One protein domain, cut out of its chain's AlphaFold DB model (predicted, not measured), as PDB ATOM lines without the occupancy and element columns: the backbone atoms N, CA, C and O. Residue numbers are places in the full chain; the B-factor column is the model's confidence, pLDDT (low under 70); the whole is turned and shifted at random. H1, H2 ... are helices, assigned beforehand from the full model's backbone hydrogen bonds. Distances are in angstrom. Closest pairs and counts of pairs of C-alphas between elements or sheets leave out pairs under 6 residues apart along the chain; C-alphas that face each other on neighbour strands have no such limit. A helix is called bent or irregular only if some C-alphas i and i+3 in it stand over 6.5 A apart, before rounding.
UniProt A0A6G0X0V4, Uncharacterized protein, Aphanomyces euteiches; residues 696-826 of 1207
ATOM      1  N   TYR A 696      78.928 -14.725-198.259       48.50
ATOM      2  CA  TYR A 696      80.025 -15.597-198.653       48.50
ATOM      3  C   TYR A 696      79.710 -16.369-199.941       48.50
ATOM      4  O   TYR A 696      80.508 -16.325-200.876       48.50
ATOM      5  N   LEU A 697      78.533 -16.985-200.065       44.28
ATOM      6  CA  LEU A 697      78.092 -17.683-201.280       44.28
ATOM      7  C   LEU A 697      77.981 -16.741-202.483       44.28
ATOM      8  O   LEU A 697      78.445 -17.076-203.573       44.28
ATOM      9  N   GLN A 698      77.451 -15.532-202.288       45.81
ATOM     10  CA  GLN A 698      77.385 -14.512-203.332       45.81
ATOM     11  C   GLN A 698      78.790 -14.083-203.778       45.81
ATOM     12  O   GLN A 698      79.042 -13.914-204.974       45.81
ATOM     13  N   SER A 699      79.728 -13.959-202.834       52.06
ATOM     14  CA  SER A 699      81.130 -13.682-203.144       52.06
ATOM     15  C   SER A 699      81.776 -14.835-203.919       52.06
ATOM     16  O   SER A 699      82.425 -14.587-204.931       52.06
ATOM     17  N   LEU A 700      81.522 -16.092-203.539       49.31
ATOM     18  CA  LEU A 700      82.033 -17.272-204.234       49.31
ATOM     19  C   LEU A 700      81.457 -17.402-205.647       49.31
ATOM     20  O   LEU A 700      82.200 -17.716-206.575       49.31
ATOM     21  N   TYR A 701      80.168 -17.113-205.844       49.22
ATOM     22  CA  TYR A 701      79.536 -17.112-207.164       49.22
ATOM     23  C   TYR A 701      80.124 -16.023-208.072       49.22
ATOM     24  O   TYR A 701      80.529 -16.307-209.202       49.22
ATOM     25  N   ARG A 702      80.252 -14.787-207.563       58.66
ATOM     26  CA  ARG A 702      80.893 -13.678-208.290       58.66
ATOM     27  C   ARG A 702      82.348 -14.006-208.628       58.66
ATOM     28  O   ARG A 702      82.758 -13.809-209.769       58.66
ATOM     29  N   MET A 703      83.094 -14.580-207.684       55.66
ATOM     30  CA  MET A 703      84.474 -15.033-207.886       55.66
ATOM     31  C   MET A 703      84.562 -16.177-208.898       55.66
ATOM     32  O   MET A 703      85.463 -16.171-209.728       55.66
ATOM     33  N   ARG A 704      83.626 -17.135-208.900       65.38
ATOM     34  CA  ARG A 704      83.573 -18.220-209.893       65.38
ATOM     35  C   ARG A 704      83.294 -17.674-211.289       65.38
ATOM     36  O   ARG A 704      84.032 -18.007-212.211       65.38
ATOM     37  N   LYS A 705      82.285 -16.809-211.446       62.19
ATOM     38  CA  LYS A 705      81.950 -16.168-212.729       62.19
ATOM     39  C   LYS A 705      83.138 -15.348-213.239       62.19
ATOM     40  O   LYS A 705      83.581 -15.558-214.364       62.19
ATOM     41  N   ALA A 706      83.726 -14.510-212.382       61.81
ATOM     42  CA  ALA A 706      84.931 -13.749-212.700       61.81
ATOM     43  C   ALA A 706      86.109 -14.662-213.071       61.81
ATOM     44  O   ALA A 706      86.773 -14.404-214.066       61.81
ATOM     45  N   ARG A 707      86.335 -15.764-212.344       68.38
ATOM     46  CA  ARG A 707      87.405 -16.734-212.626       68.38
ATOM     47  C   ARG A 707      87.211 -17.439-213.963       68.38
ATOM     48  O   ARG A 707      88.194 -17.628-214.664       68.38
ATOM     49  N   VAL A 708      85.984 -17.807-214.337       67.75
ATOM     50  CA  VAL A 708      85.693 -18.431-215.642       67.75
ATOM     51  C   VAL A 708      85.961 -17.446-216.781       67.75
ATOM     52  O   VAL A 708      86.669 -17.794-217.725       67.75
ATOM     53  N   TYR A 709      85.468 -16.207-216.678       66.12
ATOM     54  CA  TYR A 709      85.733 -15.166-217.678       66.12
ATOM     55  C   TYR A 709      87.214 -14.795-217.753       66.12
ATOM     56  O   TYR A 709      87.764 -14.686-218.845       66.12
ATOM     57  N   PHE A 710      87.872 -14.662-216.603       70.56
ATOM     58  CA  PHE A 710      89.302 -14.401-216.512       70.56
ATOM     59  C   PHE A 710      90.114 -15.551-217.106       70.56
ATOM     60  O   PHE A 710      91.037 -15.309-217.867       70.56
ATOM     61  N   HIS A 711      89.753 -16.805-216.832       70.81
ATOM     62  CA  HIS A 711      90.441 -17.959-217.402       70.81
ATOM     63  C   HIS A 711      90.291 -18.013-218.926       70.81
ATOM     64  O   HIS A 711      91.289 -18.206-219.610       70.81
ATOM     65  N   ARG A 712      89.089 -17.765-219.465       71.88
ATOM     66  CA  ARG A 712      88.868 -17.666-220.920       71.88
ATOM     67  C   ARG A 712      89.651 -16.513-221.547       71.88
ATOM     68  O   ARG A 712      90.263 -16.698-222.592       71.88
ATOM     69  N   LEU A 713      89.685 -15.350-220.899       75.75
ATOM     70  CA  LEU A 713      90.495 -14.215-221.346       75.75
ATOM     71  C   LEU A 713      91.988 -14.568-221.343       75.75
ATOM     72  O   LEU A 713      92.664 -14.356-222.341       75.75
ATOM     73  N   MET A 714      92.491 -15.186-220.272       78.94
ATOM     74  CA  MET A 714      93.886 -15.620-220.190       78.94
ATOM     75  C   MET A 714      94.223 -16.675-221.247       78.94
ATOM     76  O   MET A 714      95.285 -16.579-221.854       78.94
ATOM     77  N   GLN A 715      93.326 -17.627-221.521       80.88
ATOM     78  CA  GLN A 715      93.477 -18.579-222.626       80.88
ATOM     79  C   GLN A 715      93.574 -17.851-223.978       80.88
ATOM     80  O   GLN A 715      94.505 -18.097-224.744       80.88
ATOM     81  N   GLY A 716      92.683 -16.895-224.244       78.31
ATOM     82  CA  GLY A 716      92.724 -16.078-225.460       78.31
ATOM     83  C   GLY A 716      94.031 -15.289-225.607       78.31
ATOM     84  O   GLY A 716      94.667 -15.332-226.658       78.31
ATOM     85  N   VAL A 717      94.505 -14.663-224.526       80.19
ATOM     86  CA  VAL A 717      95.791 -13.941-224.492       80.19
ATOM     87  C   VAL A 717      96.974 -14.882-224.727       80.19
ATOM     88  O   VAL A 717      97.919 -14.523-225.431       80.19
ATOM     89  N   THR A 718      96.951 -16.096-224.166       84.75
ATOM     90  CA  THR A 718      98.014 -17.080-224.420       84.75
ATOM     91  C   THR A 718      98.066 -17.502-225.882       84.75
ATOM     92  O   THR A 718      99.166 -17.602-226.422       84.75
ATOM     93  N   ILE A 719      96.911 -17.666-226.537       85.50
ATOM     94  CA  ILE A 719      96.835 -17.972-227.971       85.50
ATOM     95  C   ILE A 719      97.391 -16.797-228.782       85.50
ATOM     96  O   ILE A 719      98.259 -17.006-229.625       85.50
ATOM     97  N   CYS A 720      96.995 -15.556-228.472       82.50
ATOM     98  CA  CYS A 720      97.501 -14.356-229.153       82.50
ATOM     99  C   CYS A 720      99.033 -14.259-229.135       82.50
ATOM    100  O   CYS A 720      99.640 -13.895-230.135       82.50
ATOM    101  N   ARG A 721      99.681 -14.602-228.016       84.19
ATOM    102  CA  ARG A 721     101.148 -14.504-227.892       84.19
ATOM    103  C   ARG A 721     101.913 -15.523-228.732       84.19
ATOM    104  O   ARG A 721     103.044 -15.243-229.115       84.19
ATOM    105  N   HIS A 722     101.328 -16.692-228.987       88.50
ATOM    106  CA  HIS A 722     102.010 -17.793-229.674       88.50
ATOM    107  C   HIS A 722     101.501 -18.019-231.105       88.50
ATOM    108  O   HIS A 722     102.138 -18.760-231.848       88.50
ATOM    109  N   CYS A 723     100.404 -17.372-231.515       88.62
ATOM    110  CA  CYS A 723      99.742 -17.628-232.796       88.62
ATOM    111  C   CYS A 723     100.662 -17.474-234.020       88.62
ATOM    112  O   CYS A 723     100.622 -18.326-234.901       88.62
ATOM    113  N   GLU A 724     101.542 -16.465-234.051       89.25
ATOM    114  CA  GLU A 724     102.515 -16.266-235.138       89.25
ATOM    115  C   GLU A 724     103.503 -17.439-235.231       89.25
ATOM    116  O   GLU A 724     103.728 -17.992-236.306       89.25
ATOM    117  N   GLN A 725     104.038 -17.894-234.093       91.00
ATOM    118  CA  GLN A 725     104.953 -19.038-234.049       91.00
ATOM    119  C   GLN A 725     104.254 -20.350-234.413       91.00
ATOM    120  O   GLN A 725     104.844 -21.198-235.079       91.00
ATOM    121  N   GLU A 726     103.013 -20.544-233.965       89.44
ATOM    122  CA  GLU A 726     102.240 -21.747-234.272       89.44
ATOM    123  C   GLU A 726     101.834 -21.813-235.744       89.44
ATOM    124  O   GLU A 726     101.932 -22.884-236.341       89.44
ATOM    125  N   TYR A 727     101.446 -20.687-236.344       91.62
ATOM    126  CA  TYR A 727     101.158 -20.605-237.773       91.62
ATOM    127  C   TYR A 727     102.396 -20.910-238.620       91.62
ATOM    128  O   TYR A 727     102.330 -21.741-239.519       91.62
ATOM    129  N   LEU A 728     103.552 -20.320-238.293       91.19
ATOM    130  CA  LEU A 728     104.797 -20.588-239.024       91.19
ATOM    131  C   LEU A 728     105.255 -22.051-238.915       91.19
ATOM    132  O   LEU A 728     105.903 -22.560-239.827       91.19
ATOM    133  N   ARG A 729     104.925 -22.740-237.814       91.00
ATOM    134  CA  ARG A 729     105.205 -24.177-237.655       91.00
ATOM    135  C   ARG A 729     104.315 -25.052-238.529       91.00
ATOM    136  O   ARG A 729     104.757 -26.121-238.935       91.00
ATOM    137  N   ASP A 730     103.074 -24.637-238.757       89.50
ATOM    138  CA  ASP A 730     102.078 -25.416-239.491       89.50
ATOM    139  C   ASP A 730     101.037 -24.493-240.150       89.50
ATOM    140  O   ASP A 730      99.953 -24.251-239.597       89.50
ATOM    141  N   PRO A 731     101.365 -23.958-241.336       87.56
ATOM    142  CA  PRO A 731     100.528 -22.980-242.019       87.56
ATOM    143  C   PRO A 731      99.291 -23.602-242.681       87.56
ATOM    144  O   PRO A 731      98.414 -22.871-243.141       87.56
ATOM    145  N   LEU A 732      99.212 -24.936-242.747       83.81
ATOM    146  CA  LEU A 732      98.088 -25.668-243.337       83.81
ATOM    147  C   LEU A 732      96.960 -25.915-242.329       83.81
ATOM    148  O   LEU A 732      95.825 -26.193-242.719       83.81
ATOM    149  N   ASN A 733      97.235 -25.795-241.030       88.94
ATOM    150  CA  ASN A 733      96.218 -25.974-240.007       88.94
ATOM    151  C   ASN A 733      95.260 -24.775-239.958       88.94
ATOM    152  O   ASN A 733      95.629 -23.676-239.539       88.94
ATOM    153  N   LEU A 734      93.995 -25.028-240.307       85.69
ATOM    154  CA  LEU A 734      92.923 -24.032-240.380       85.69
ATOM    155  C   LEU A 734      92.762 -23.210-239.093       85.69
ATOM    156  O   LEU A 734      92.511 -22.011-239.149       85.69
ATOM    157  N   THR A 735      92.920 -23.838-237.926       86.44
ATOM    158  CA  THR A 735      92.757 -23.147-236.636       86.44
ATOM    159  C   THR A 735      93.905 -22.179-236.359       86.44
ATOM    160  O   THR A 735      93.678 -21.074-235.874       86.44
ATOM    161  N   ARG A 736      95.137 -22.562-236.718       90.00
ATOM    162  CA  ARG A 736      96.337 -21.731-236.554       90.00
ATOM    163  C   ARG A 736      96.355 -20.594-237.566       90.00
ATOM    164  O   ARG A 736      96.609 -19.458-237.180       90.00
ATOM    165  N   LEU A 737      95.996 -20.895-238.817       90.94
ATOM    166  CA  LEU A 737      95.739 -19.905-239.859       90.94
ATOM    167  C   LEU A 737      94.685 -18.899-239.374       90.94
ATOM    168  O   LEU A 737      94.984 -17.715-239.288       90.94
ATOM    169  N   GLY A 738      93.512 -19.368-238.934       89.75
ATOM    170  CA  GLY A 738      92.436 -18.544-238.372       89.75
ATOM    171  C   GLY A 738      92.879 -17.649-237.212       89.75
ATOM    172  O   GLY A 738      92.651 -16.442-237.239       89.75
ATOM    173  N   ASN A 739      93.577 -18.200-236.221       92.06
ATOM    174  CA  ASN A 739      94.073 -17.422-235.083       92.06
ATOM    175  C   ASN A 739      95.104 -16.359-235.498       92.06
ATOM    176  O   ASN A 739      95.090 -15.256-234.957       92.06
ATOM    177  N   TYR A 740      95.981 -16.669-236.458       94.00
ATOM    178  CA  TYR A 740      96.960 -15.711-236.971       94.00
ATOM    179  C   TYR A 740      96.311 -14.620-237.831       94.00
ATOM    180  O   TYR A 740      96.640 -13.447-237.663       94.00
ATOM    181  N   THR A 741      95.324 -14.961-238.672       93.38
ATOM    182  CA  THR A 741      94.538 -13.959-239.418       93.38
ATOM    183  C   THR A 741      93.858 -12.970-238.483       93.38
ATOM    184  O   THR A 741      93.941 -11.762-238.685       93.38
ATOM    185  N   LEU A 742      93.265 -13.479-237.400       92.44
ATOM    186  CA  LEU A 742      92.588 -12.659-236.411       92.44
ATOM    187  C   LEU A 742      93.566 -11.787-235.618       92.44
ATOM    188  O   LEU A 742      93.236 -10.659-235.268       92.44
ATOM    189  N   TYR A 743      94.772 -12.282-235.348       92.88
ATOM    190  CA  TYR A 743      95.833 -11.486-234.737       92.88
ATOM    191  C   TYR A 743      96.267 -10.316-235.633       92.88
ATOM    192  O   TYR A 743      96.418  -9.195-235.144       92.88
ATOM    193  N   LEU A 744      96.426 -10.555-236.941       92.50
ATOM    194  CA  LEU A 744      96.755  -9.505-237.908       92.50
ATOM    195  C   LEU A 744      95.638  -8.462-238.011       92.50
ATOM    196  O   LEU A 744      95.925  -7.272-237.938       92.50
ATOM    197  N   HIS A 745      94.384  -8.907-238.081       93.38
ATOM    198  CA  HIS A 745      93.197  -8.054-238.121       93.38
ATOM    199  C   HIS A 745      93.021  -7.231-236.832       93.38
ATOM    200  O   HIS A 745      93.037  -6.006-236.875       93.38
ATOM    201  N   ALA A 746      92.859  -7.885-235.680       90.00
ATOM    202  CA  ALA A 746      92.353  -7.238-234.468       90.00
ATOM    203  C   ALA A 746      93.436  -6.671-233.535       90.00
ATOM    204  O   ALA A 746      93.099  -5.888-232.656       90.00
ATOM    205  N   VAL A 747      94.700  -7.107-233.652       89.75
ATOM    206  CA  VAL A 747      95.782  -6.686-232.734       89.75
ATOM    207  C   VAL A 747      96.868  -5.889-233.449       89.75
ATOM    208  O   VAL A 747      97.346  -4.898-232.903       89.75
ATOM    209  N   ARG A 748      97.307  -6.325-234.640       90.25
ATOM    210  CA  ARG A 748      98.299  -5.571-235.433       90.25
ATOM    211  C   ARG A 748      97.683  -4.550-236.386       90.25
ATOM    212  O   ARG A 748      98.419  -3.676-236.829       90.25
ATOM    213  N   HIS A 749      96.389  -4.661-236.683       91.44
ATOM    214  CA  HIS A 749      95.685  -3.834-237.671       91.44
ATOM    215  C   HIS A 749      96.333  -3.873-239.071       91.44
ATOM    216  O   HIS A 749      96.280  -2.901-239.819       91.44
ATOM    217  N   ASP A 750      96.956  -5.002-239.427       92.62
ATOM    218  CA  ASP A 750      97.596  -5.238-240.728       92.62
ATOM    219  C   ASP A 750      96.594  -5.937-241.662       92.62
ATOM    220  O   ASP A 750      96.595  -7.163-241.834       92.62
ATOM    221  N   TYR A 751      95.662  -5.138-242.188       92.44
ATOM    222  CA  TYR A 751      94.544  -5.620-243.002       92.44
ATOM    223  C   TYR A 751      95.009  -6.207-244.344       92.44
ATOM    224  O   TYR A 751      94.448  -7.208-244.794       92.44
ATOM    225  N   ASP A 752      96.083  -5.669-244.931       92.25
ATOM    226  CA  ASP A 752      96.633  -6.126-246.214       92.25
ATOM    227  C   ASP A 752      97.140  -7.567-246.137       92.25
ATOM    228  O   ASP A 752      96.905  -8.373-247.041       92.25
ATOM    229  N   ARG A 753      97.803  -7.932-245.031       91.94
ATOM    230  CA  ARG A 753      98.240  -9.318-244.800       91.94
ATOM    231  C   ARG A 753      97.104 -10.234-244.365       91.94
ATOM    232  O   ARG A 753      97.161 -11.431-244.638       91.94
ATOM    233  N   ALA A 754      96.089  -9.705-243.683       94.25
ATOM    234  CA  ALA A 754      94.937 -10.489-243.249       94.25
ATOM    235  C   ALA A 754      94.033 -10.896-244.428       94.25
ATOM    236  O   ALA A 754      93.562 -12.036-244.457       94.25
ATOM    237  N   ARG A 755      93.844 -10.015-245.421       93.88
ATOM    238  CA  ARG A 755      92.959 -10.221-246.584       93.88
ATOM    239  C   ARG A 755      93.179 -11.549-247.333       93.88
ATOM    240  O   ARG A 755      92.237 -12.342-247.395       93.88
ATOM    241  N   PRO A 756      94.384 -11.872-247.854       93.31
ATOM    242  CA  PRO A 756      94.596 -13.121-248.593       93.31
ATOM    243  C   PRO A 756      94.438 -14.362-247.706       93.31
ATOM    244  O   PRO A 756      94.073 -15.437-248.178       93.31
ATOM    245  N   LEU A 757      94.692 -14.235-246.401       93.69
ATOM    246  CA  LEU A 757      94.533 -15.348-245.473       93.69
ATOM    247  C   LEU A 757      93.053 -15.605-245.146       93.69
ATOM    248  O   LEU A 757      92.660 -16.764-245.028       93.69
ATOM    249  N   TYR A 758      92.229 -14.556-245.045       93.88
ATOM    250  CA  TYR A 758      90.777 -14.692-244.928       93.88
ATOM    251  C   TYR A 758      90.145 -15.284-246.191       93.88
ATOM    252  O   TYR A 758      89.331 -16.198-246.072       93.88
ATOM    253  N   GLN A 759      90.570 -14.854-247.385       90.50
ATOM    254  CA  GLN A 759      90.138 -15.471-248.647       90.50
ATOM    255  C   GLN A 759      90.443 -16.970-248.658       90.50
ATOM    256  O   GLN A 759      89.553 -17.788-248.878       90.50
ATOM    257  N   ARG A 760      91.668 -17.347-248.282       90.19
ATOM    258  CA  ARG A 760      92.068 -18.753-248.184       90.19
ATOM    259  C   ARG A 760      91.240 -19.536-247.159       90.19
ATOM    260  O   ARG A 760      90.893 -20.689-247.403       90.19
ATOM    261  N   LEU A 761      90.904 -18.941-246.010       90.81
ATOM    262  CA  LEU A 761      90.013 -19.561-245.018       90.81
ATOM    263  C   LEU A 761      88.607 -19.806-245.581       90.81
ATOM    264  O   LEU A 761      88.032 -20.863-245.320       90.81
ATOM    265  N   MET A 762      88.075 -18.856-246.351       89.38
ATOM    266  CA  MET A 762      86.767 -18.966-246.997       89.38
ATOM    267  C   MET A 762      86.764 -20.019-248.112       89.38
ATOM    268  O   MET A 762      85.844 -20.832-248.162       89.38
ATOM    269  N   GLU A 763      87.812 -20.088-248.937       89.19
ATOM    270  CA  GLU A 763      87.999 -21.142-249.947       89.19
ATOM    271  C   GLU A 763      88.043 -22.535-249.307       89.19
ATOM    272  O   GLU A 763      87.327 -23.449-249.724       89.19
ATOM    273  N   PHE A 764      88.829 -22.692-248.236       85.69
ATOM    274  CA  PHE A 764      88.897 -23.951-247.496       85.69
ATOM    275  C   PHE A 764      87.556 -24.337-246.878       85.69
ATOM    276  O   PHE A 764      87.203 -25.515-246.882       85.69
ATOM    277  N   MET A 765      86.813 -23.371-246.335       88.25
ATOM    278  CA  MET A 765      85.479 -23.616-245.791       88.25
ATOM    279  C   MET A 765      84.514 -24.068-246.894       88.25
ATOM    280  O   MET A 765      83.836 -25.079-246.717       88.25
ATOM    281  N   ALA A 766      84.534 -23.408-248.057       84.81
ATOM    282  CA  ALA A 766      83.711 -23.766-249.211       84.81
ATOM    283  C   ALA A 766      84.009 -25.180-249.743       84.81
ATOM    284  O   ALA A 766      83.095 -25.885-250.159       84.81
ATOM    285  N   HIS A 767      85.269 -25.628-249.703       83.12
ATOM    286  CA  HIS A 767      85.656 -26.976-250.143       83.12
ATOM    287  C   HIS A 767      85.314 -28.083-249.134       83.12
ATOM    288  O   HIS A 767      85.197 -29.246-249.514       83.12
ATOM    289  N   ARG A 768      85.198 -27.757-247.839       76.06
ATOM    290  CA  ARG A 768      85.080 -28.748-246.754       76.06
ATOM    291  C   ARG A 768      83.637 -29.050-246.337       76.06
ATOM    292  O   ARG A 768      83.419 -30.052-245.660       76.06
ATOM    293  N   GLY A 769      82.670 -28.215-246.724       70.69
ATOM    294  CA  GLY A 769      81.241 -28.437-246.482       70.69
ATOM    295  C   GLY A 769      80.625 -27.445-245.487       70.69
ATOM    296  O   GLY A 769      80.172 -26.388-245.916       70.69
ATOM    297  N   PRO A 770      80.526 -27.766-244.181       80.00
ATOM    298  CA  PRO A 770      79.758 -26.957-243.238       80.00
ATOM    299  C   PRO A 770      80.451 -25.639-242.878       80.00
ATOM    300  O   PRO A 770      81.649 -25.592-242.581       80.00
ATOM    301  N   ASP A 771      79.648 -24.583-242.822       83.62
ATOM    302  CA  ASP A 771      80.061 -23.245-242.417       83.62
ATOM    303  C   ASP A 771      80.629 -23.218-240.991       83.62
ATOM    304  O   ASP A 771      80.051 -23.749-240.038       83.62
ATOM    305  N   ILE A 772      81.765 -22.537-240.824       88.88
ATOM    306  CA  ILE A 772      82.398 -22.339-239.522       88.88
ATOM    307  C   ILE A 772      81.987 -20.959-238.985       88.88
ATOM    308  O   ILE A 772      82.480 -19.939-239.477       88.88
ATOM    309  N   PRO A 773      81.178 -20.882-237.909       89.19
ATOM    310  CA  PRO A 773      80.587 -19.616-237.455       89.19
ATOM    311  C   PRO A 773      81.614 -18.605-236.935       89.19
ATOM    312  O   PRO A 773      81.341 -17.411-236.854       89.19
ATOM    313  N   PHE A 774      82.786 -19.092-236.527       90.12
ATOM    314  CA  PHE A 774      83.920 -18.263-236.134       90.12
ATOM    315  C   PHE A 774      84.532 -17.530-237.338       90.12
ATOM    316  O   PHE A 774      84.766 -16.329-237.249       90.12
ATOM    317  N   ILE A 775      84.756 -18.233-238.455       89.94
ATOM    318  CA  ILE A 775      85.368 -17.660-239.663       89.94
ATOM    319  C   ILE A 775      84.410 -16.645-240.284       89.94
ATOM    320  O   ILE A 775      84.823 -15.518-240.534       89.94
ATOM    321  N   LEU A 776      83.128 -17.007-240.415       92.00
ATOM    322  CA  LEU A 776      82.088 -16.124-240.945       92.00
ATOM    323  C   LEU A 776      82.004 -14.793-240.186       92.00
ATOM    324  O   LEU A 776      82.027 -13.739-240.807       92.00
ATOM    325  N   ARG A 777      81.980 -14.818-238.844       92.19
ATOM    326  CA  ARG A 777      81.907 -13.592-238.025       92.19
ATOM    327  C   ARG A 777      83.165 -12.736-238.119       92.19
ATOM    328  O   ARG A 777      83.066 -11.525-238.269       92.19
ATOM    329  N   CYS A 778      84.345 -13.352-238.026       91.88
ATOM    330  CA  CYS A 778      85.614 -12.631-238.140       91.88
ATOM    331  C   CYS A 778      85.774 -11.980-239.520       91.88
ATOM    332  O   CYS A 778      86.245 -10.849-239.599       91.88
ATOM    333  N   TYR A 779      85.380 -12.691-240.580       93.31
ATOM    334  CA  TYR A 779      85.451 -12.197-241.950       93.31
ATOM    335  C   TYR A 779      84.400 -11.116-242.226       93.31
ATOM    336  O   TYR A 779      84.737 -10.085-242.787       93.31
ATOM    337  N   ALA A 780      83.165 -11.282-241.742       92.75
ATOM    338  CA  ALA A 780      82.128 -10.257-241.854       92.75
ATOM    339  C   ALA A 780      82.529  -8.944-241.158       92.75
ATOM    340  O   ALA A 780      82.348  -7.870-241.726       92.75
ATOM    341  N   ILE A 781      83.131  -9.013-239.960       93.25
ATOM    342  CA  ILE A 781      83.672  -7.816-239.289       93.25
ATOM    343  C   ILE A 781      84.822  -7.213-240.093       93.25
ATOM    344  O   ILE A 781      84.888  -5.996-240.218       93.25
ATOM    345  N   PHE A 782      85.718  -8.047-240.625       94.19
ATOM    346  CA  PHE A 782      86.826  -7.579-241.455       94.19
ATOM    347  C   PHE A 782      86.302  -6.791-242.662       94.19
ATOM    348  O   PHE A 782      86.683  -5.638-242.816       94.19
ATOM    349  N   LEU A 783      85.366  -7.365-243.427       92.88
ATOM    350  CA  LEU A 783      84.735  -6.727-244.588       92.88
ATOM    351  C   LEU A 783      84.022  -5.420-244.231       92.88
ATOM    352  O   LEU A 783      84.111  -4.449-244.976       92.88
ATOM    353  N   TYR A 784      83.349  -5.383-243.077       92.44
ATOM    354  CA  TYR A 784      82.706  -4.172-242.579       92.44
ATOM    355  C   TYR A 784      83.727  -3.070-242.270       92.44
ATOM    356  O   TYR A 784      83.550  -1.930-242.678       92.44
ATOM    357  N   VAL A 785      84.809  -3.401-241.563       90.88
ATOM    358  CA  VAL A 785      85.823  -2.421-241.146       90.88
ATOM    359  C   VAL A 785      86.669  -1.928-242.323       90.88
ATOM    360  O   VAL A 785      87.135  -0.784-242.304       90.88
ATOM    361  N   THR A 786      86.890  -2.769-243.335       90.44
ATOM    362  CA  THR A 786      87.642  -2.401-244.541       90.44
ATOM    363  C   THR A 786      86.783  -1.802-245.656       90.44
ATOM    364  O   THR A 786      87.363  -1.326-246.628       90.44
ATOM    365  N   GLU A 787      85.451  -1.769-245.501       89.69
ATOM    366  CA  GLU A 787      84.480  -1.291-246.504       89.69
ATOM    367  C   GLU A 787      84.607  -2.016-247.866       89.69
ATOM    368  O   GLU A 787      84.403  -1.430-248.926       89.69
ATOM    369  N   GLU A 788      84.978  -3.303-247.853       85.38
ATOM    370  CA  GLU A 788      85.247  -4.086-249.075       85.38
ATOM    371  C   GLU A 788      83.993  -4.690-249.732       85.38
ATOM    372  O   GLU A 788      84.030  -5.008-250.921       85.38
ATOM    373  N   GLU A 789      82.895  -4.860-248.987       85.62
ATOM    374  CA  GLU A 789      81.642  -5.450-249.478       85.62
ATOM    375  C   GLU A 789      80.399  -4.706-248.971       85.62
ATOM    376  O   GLU A 789      80.431  -3.996-247.963       85.62
ATOM    377  N   ASP A 790      79.273  -4.923-249.659       86.94
ATOM    378  CA  ASP A 790      77.983  -4.343-249.302       86.94
ATOM    379  C   ASP A 790      77.462  -4.859-247.952       86.94
ATOM    380  O   ASP A 790      77.583  -6.033-247.586       86.94
ATOM    381  N   ILE A 791      76.742  -3.985-247.247       86.69
ATOM    382  CA  ILE A 791      76.118  -4.252-245.940       86.69
ATOM    383  C   ILE A 791      75.230  -5.511-245.974       86.69
ATOM    384  O   ILE A 791      75.176  -6.261-244.997       86.69
ATOM    385  N   HIS A 792      74.550  -5.770-247.097       88.50
ATOM    386  CA  HIS A 792      73.689  -6.943-247.255       88.50
ATOM    387  C   HIS A 792      74.482  -8.260-247.278       88.50
ATOM    388  O   HIS A 792      74.061  -9.237-246.657       88.50
ATOM    389  N   ALA A 793      75.650  -8.283-247.926       88.81
ATOM    390  CA  ALA A 793      76.519  -9.457-247.959       88.81
ATOM    391  C   ALA A 793      77.106  -9.750-246.570       88.81
ATOM    392  O   ALA A 793      77.080 -10.894-246.106       88.81
ATOM    393  N   ILE A 794      77.527  -8.700-245.856       91.12
ATOM    394  CA  ILE A 794      77.992  -8.783-244.464       91.12
ATOM    395  C   ILE A 794      76.892  -9.365-243.569       91.12
ATOM    396  O   ILE A 794      77.141 -10.287-242.787       91.12
ATOM    397  N   GLN A 795      75.663  -8.867-243.708       90.44
ATOM    398  CA  GLN A 795      74.527  -9.347-242.931       90.44
ATOM    399  C   GLN A 795      74.192 -10.809-243.244       90.44
ATOM    400  O   GLN A 795      74.023 -11.592-242.319       90.44
ATOM    401  N   MET A 796      74.229 -11.221-244.514       91.50
ATOM    402  CA  MET A 796      74.033 -12.620-244.905       91.50
ATOM    403  C   MET A 796      75.079 -13.557-244.269       91.50
ATOM    404  O   MET A 796      74.737 -14.659-243.833       91.50
ATOM    405  N   LEU A 797      76.351 -13.147-244.191       92.00
ATOM    406  CA  LEU A 797      77.399 -13.937-243.525       92.00
ATOM    407  C   LEU A 797      77.136 -14.082-242.019       92.00
ATOM    408  O   LEU A 797      77.361 -15.154-241.452       92.00
ATOM    409  N   LEU A 798      76.656 -13.018-241.374       91.38
ATOM    410  CA  LEU A 798      76.315 -13.022-239.953       91.38
ATOM    411  C   LEU A 798      75.056 -13.842-239.669       91.38
ATOM    412  O   LEU A 798      75.082 -14.641-238.737       91.38
ATOM    413  N   ASP A 799      74.023 -13.736-240.502       91.94
ATOM    414  CA  ASP A 799      72.786 -14.514-240.389       91.94
ATOM    415  C   ASP A 799      73.070 -16.016-240.549       91.94
ATOM    416  O   ASP A 799      72.618 -16.834-239.743       91.94
ATOM    417  N   ARG A 800      73.925 -16.392-241.515       91.38
ATOM    418  CA  ARG A 800      74.437 -17.770-241.653       91.38
ATOM    419  C   ARG A 800      75.192 -18.227-240.406       91.38
ATOM    420  O   ARG A 800      75.031 -19.362-239.963       91.38
ATOM    421  N   ALA A 801      76.015 -17.363-239.814       91.19
ATOM    422  CA  ALA A 801      76.768 -17.705-238.611       91.19
ATOM    423  C   ALA A 801      75.873 -17.825-237.362       91.19
ATOM    424  O   ALA A 801      76.126 -18.677-236.500       91.19
ATOM    425  N   ASP A 802      74.858 -16.969-237.239       90.06
ATOM    426  CA  ASP A 802      73.887 -16.950-236.144       90.06
ATOM    427  C   ASP A 802      72.937 -18.150-236.223       90.06
ATOM    428  O   ASP A 802      72.671 -18.752-235.184       90.06
ATOM    429  N   ALA A 803      72.572 -18.608-237.428       89.56
ATOM    430  CA  ALA A 803      71.839 -19.861-237.627       89.56
ATOM    431  C   ALA A 803      72.576 -21.096-237.060       89.56
ATOM    432  O   ALA A 803      71.940 -22.078-236.683       89.56
ATOM    433  N   ILE A 804      73.913 -21.053-236.962       88.88
ATOM    434  CA  ILE A 804      74.740 -22.187-236.513       88.88
ATOM    435  C   ILE A 804      75.201 -22.056-235.046       88.88
ATOM    436  O   ILE A 804      75.338 -23.063-234.352       88.88
ATOM    437  N   ASP A 805      75.501 -20.846-234.552       88.12
ATOM    438  CA  ASP A 805      75.954 -20.602-233.162       88.12
ATOM    439  C   ASP A 805      75.226 -19.410-232.519       88.12
ATOM    440  O   ASP A 805      75.842 -18.391-232.204       88.12
ATOM    441  N   ILE A 806      73.920 -19.567-232.281       83.81
ATOM    442  CA  ILE A 806      73.048 -18.591-231.602       83.81
ATOM    443  C   ILE A 806      73.660 -18.043-230.292       83.81
ATOM    444  O   ILE A 806      73.719 -16.820-230.123       83.81
ATOM    445  N   PRO A 807      74.174 -18.874-229.353       83.75
ATOM    446  CA  PRO A 807      74.709 -18.362-228.090       83.75
ATOM    447  C   PRO A 807      76.114 -17.749-228.225       83.75
ATOM    448  O   PRO A 807      76.688 -17.327-227.216       83.75
ATOM    449  N   LYS A 808      76.700 -17.724-229.435       87.12
ATOM    450  CA  LYS A 808      78.021 -17.146-229.751       87.12
ATOM    451  C   LYS A 808      79.147 -17.720-228.884       87.12
ATOM    452  O   LYS A 808      80.158 -17.060-228.619       87.12
ATOM    453  N   LYS A 809      78.993 -18.967-228.413       82.06
ATOM    454  CA  LYS A 809      79.942 -19.609-227.486       82.06
ATOM    455  C   LYS A 809      81.287 -19.849-228.166       82.06
ATOM    456  O   LYS A 809      82.319 -19.683-227.513       82.06
ATOM    457  N   LYS A 810      81.282 -20.202-229.457       82.19
ATOM    458  CA  LYS A 810      82.505 -20.470-230.231       82.19
ATOM    459  C   LYS A 810      83.264 -19.177-230.543       82.19
ATOM    460  O   LYS A 810      84.488 -19.194-230.612       82.19
ATOM    461  N   PHE A 811      82.556 -18.049-230.647       89.50
ATOM    462  CA  PHE A 811      83.157 -16.733-230.891       89.50
ATOM    463  C   PHE A 811      83.668 -16.038-229.615       89.50
ATOM    464  O   PHE A 811      84.570 -15.208-229.671       89.50
ATOM    465  N   GLN A 812      83.151 -16.393-228.436       87.19
ATOM    466  CA  GLN A 812      83.464 -15.689-227.189       87.19
ATOM    467  C   GLN A 812      84.963 -15.662-226.827       87.19
ATOM    468  O   GLN A 812      85.437 -14.683-226.247       87.19
ATOM    469  N   LEU A 813      85.717 -16.717-227.158       86.75
ATOM    470  CA  LEU A 813      87.170 -16.753-226.942       86.75
ATOM    471  C   LEU A 813      87.898 -15.743-227.840       86.75
ATOM    472  O   LEU A 813      88.818 -15.073-227.379       86.75
ATOM    473  N   ALA A 814      87.449 -15.602-229.088       87.81
ATOM    474  CA  ALA A 814      87.972 -14.637-230.047       87.81
ATOM    475  C   ALA A 814      87.672 -13.199-229.601       87.81
ATOM    476  O   ALA A 814      88.571 -12.364-229.517       87.81
ATOM    477  N   PHE A 815      86.423 -12.944-229.200       90.69
ATOM    478  CA  PHE A 815      85.988 -11.650-228.679       90.69
ATOM    479  C   PHE A 815      86.780 -11.207-227.441       90.69
ATOM    480  O   PHE A 815      87.309 -10.099-227.404       90.69
ATOM    481  N   LEU A 816      86.889 -12.068-226.422       86.88
ATOM    482  CA  LEU A 816      87.595 -11.730-225.181       86.88
ATOM    483  C   LEU A 816      89.118 -11.713-225.353       86.88
ATOM    484  O   LEU A 816      89.789 -10.907-224.713       86.88
ATOM    485  N   GLY A 817      89.649 -12.631-226.161       83.44
ATOM    486  CA  GLY A 817      91.080 -12.866-226.320       83.44
ATOM    487  C   GLY A 817      91.780 -11.914-227.278       83.44
ATOM    488  O   GLY A 817      92.934 -11.594-227.025       83.44
ATOM    489  N   PHE A 818      91.097 -11.461-228.334       90.69
ATOM    490  CA  PHE A 818      91.674 -10.619-229.387       90.69
ATOM    491  C   PHE A 818      91.070  -9.214-229.352       90.69
ATOM    492  O   PHE A 818      91.755  -8.287-228.942       90.69
ATOM    493  N   PHE A 819      89.780  -9.052-229.670       92.62
ATOM    494  CA  PHE A 819      89.142  -7.731-229.794       92.62
ATOM    495  C   PHE A 819      89.118  -6.939-228.479       92.62
ATOM    496  O   PHE A 819      89.575  -5.802-228.410       92.62
ATOM    497  N   ARG A 820      88.632  -7.552-227.391       90.00
ATOM    498  CA  ARG A 820      88.619  -6.906-226.069       90.00
ATOM    499  C   ARG A 820      90.029  -6.727-225.511       90.00
ATOM    500  O   ARG A 820      90.295  -5.755-224.812       90.00
ATOM    501  N   TYR A 821      90.925  -7.672-225.784       89.06
ATOM    502  CA  TYR A 821      92.313  -7.570-225.348       89.06
ATOM    503  C   TYR A 821      93.038  -6.410-226.042       89.06
ATOM    504  O   TYR A 821      93.708  -5.645-225.354       89.06
ATOM    505  N   ALA A 822      92.853  -6.238-227.354       89.00
ATOM    506  CA  ALA A 822      93.387  -5.114-228.120       89.00
ATOM    507  C   ALA A 822      92.888  -3.778-227.556       89.00
ATOM    508  O   ALA A 822      93.705  -2.945-227.177       89.00
ATOM    509  N   GLN A 823      91.575  -3.644-227.335       90.69
ATOM    510  CA  GLN A 823      90.976  -2.454-226.720       90.69
ATOM    511  C   GLN A 823      91.542  -2.147-225.320       90.69
ATOM    512  O   GLN A 823      91.778  -0.990-224.990       90.69
ATOM    513  N   ILE A 824      91.782  -3.162-224.482       87.12
ATOM    514  CA  ILE A 824      92.345  -2.956-223.135       87.12
ATOM    515  C   ILE A 824      93.828  -2.570-223.197       87.12
ATOM    516  O   ILE A 824      94.284  -1.757-222.395       87.12
ATOM    517  N   MET A 825      94.596  -3.177-224.104       85.19
ATOM    518  CA  MET A 825      96.028  -2.900-224.245       85.19
ATOM    519  C   MET A 825      96.289  -1.552-224.922       85.19
ATOM    520  O   MET A 825      97.286  -0.904-224.612       85.19
ATOM    521  N   GLN A 826      95.408  -1.149-225.838       87.06
ATOM    522  CA  GLN A 826      95.506   0.061-226.650       87.06
ATOM    523  C   GLN A 826      94.162   0.819-226.626       87.06
ATOM    524  O   GLN A 826      93.459   0.880-227.631       87.06
TER     525      GLN A 826
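This is residues 696 to 826 of the 1207 residues of an uncharacterized protein of Aphanomyces euteiches (UniProt A0A6G0X0V4). One long kinked helix, H1, runs out of a compact body of shorter helices as a free arm, with residues 696 to 708 sticking out. In the body H2, H3 and H4 run side by side with their centres in a triangle, H5 folds back along H4, and H6 crosses H1 and packs on H2. The printed part has 131 residues with six named helices, in the order H1 H2 H3 H4 H5 H6, and no named strand; its class is all helix. The whole is compact, with a radius of gyration of the C-alphas of 15.9 A, and elongated, spanning 52 by 33 by 29 A; the free arm makes much of the length.

H1, residues 696 to 729, begins at C-alpha 696 at (80.025, -15.597, -198.653) and ends at C-alpha 729 at (105.205, -24.177, -237.655), 47.2 A away. It has a kink of 52 degrees near residue 722 and is irregular there: C-alphas 721 and 724 are 7.6 A apart. H2 is residues 734 to 748, 19.9 A; H3 is residues 751 to 768, 25.3 A; H4 is residues 773 to 786, 19.9 A; H5 is residues 791 to 804, 20.3 A. H6, residues 812 to 825, is 18.2 A long and ends at C-alpha 825 at (96.028, -2.900, -224.245).

H1 touches H6 with residues 712 to 720 alone, about perpendicular at 85 degrees; the closest C-alphas are those of Gly 716 and Gly 817, 3.7 A apart. With residues 719 to 727 alone H1 touches H2, about perpendicular at 79 degrees, closest at the C-alphas of Tyr 727 and Arg 736, 5.1 A. H2 is the hub, touching H1, H3, H4 and H6. H2, H3 and H4 form an up and down bundle, each helix running against the one before it. H2 and H3 are a hairpin at a shallow tilt of 25 degrees, closest at the C-alphas of Thr 741 and Ala 754, 5.2 A. H3 and H4 are a hairpin too, at a shallow tilt of 34 degrees, only just short of steep, closest at the C-alphas of Tyr 758 and Tyr 779, 6.6 A. H2 and H4 only just touch, with 3 pairs of C-alphas within 8 A, the closest those of Leu 742 and Cys 778, 7.2 A. H4 and H5 are a hairpin at a shallow tilt of 17 degrees, closest at the C-alphas of Pro 773 and Ala 801, 4.4 A. Residues 818 to 822 of H6 touch residues 742 to 747 of H2, the same way at a shallow tilt of 25 degrees; the closest C-alphas are those of Val 747 and Ala 822, 5.4 A. H4 and H6 are near each other, while H1 and H5, for instance, are apart. In H4 every O i to N i+4 pair is within hydrogen-bond range; the counts are 28 of 30 in H1, 10 of 11 in H2, 12 of 14 in H3, 9 of 10 in H5 and 7 of 10 in H6.

The C-alphas of Tyr 696 and His 767 are the two farthest apart, 53.0 A. Without residues 696 to 708, which stand free, the body spans 33 by 29 by 26 A. The printed part has no cut; the link from H5 to H6 is short and the other links are tight. The mean pLDDT of the printed part is 84.8, with residues 696 to 709 under 70.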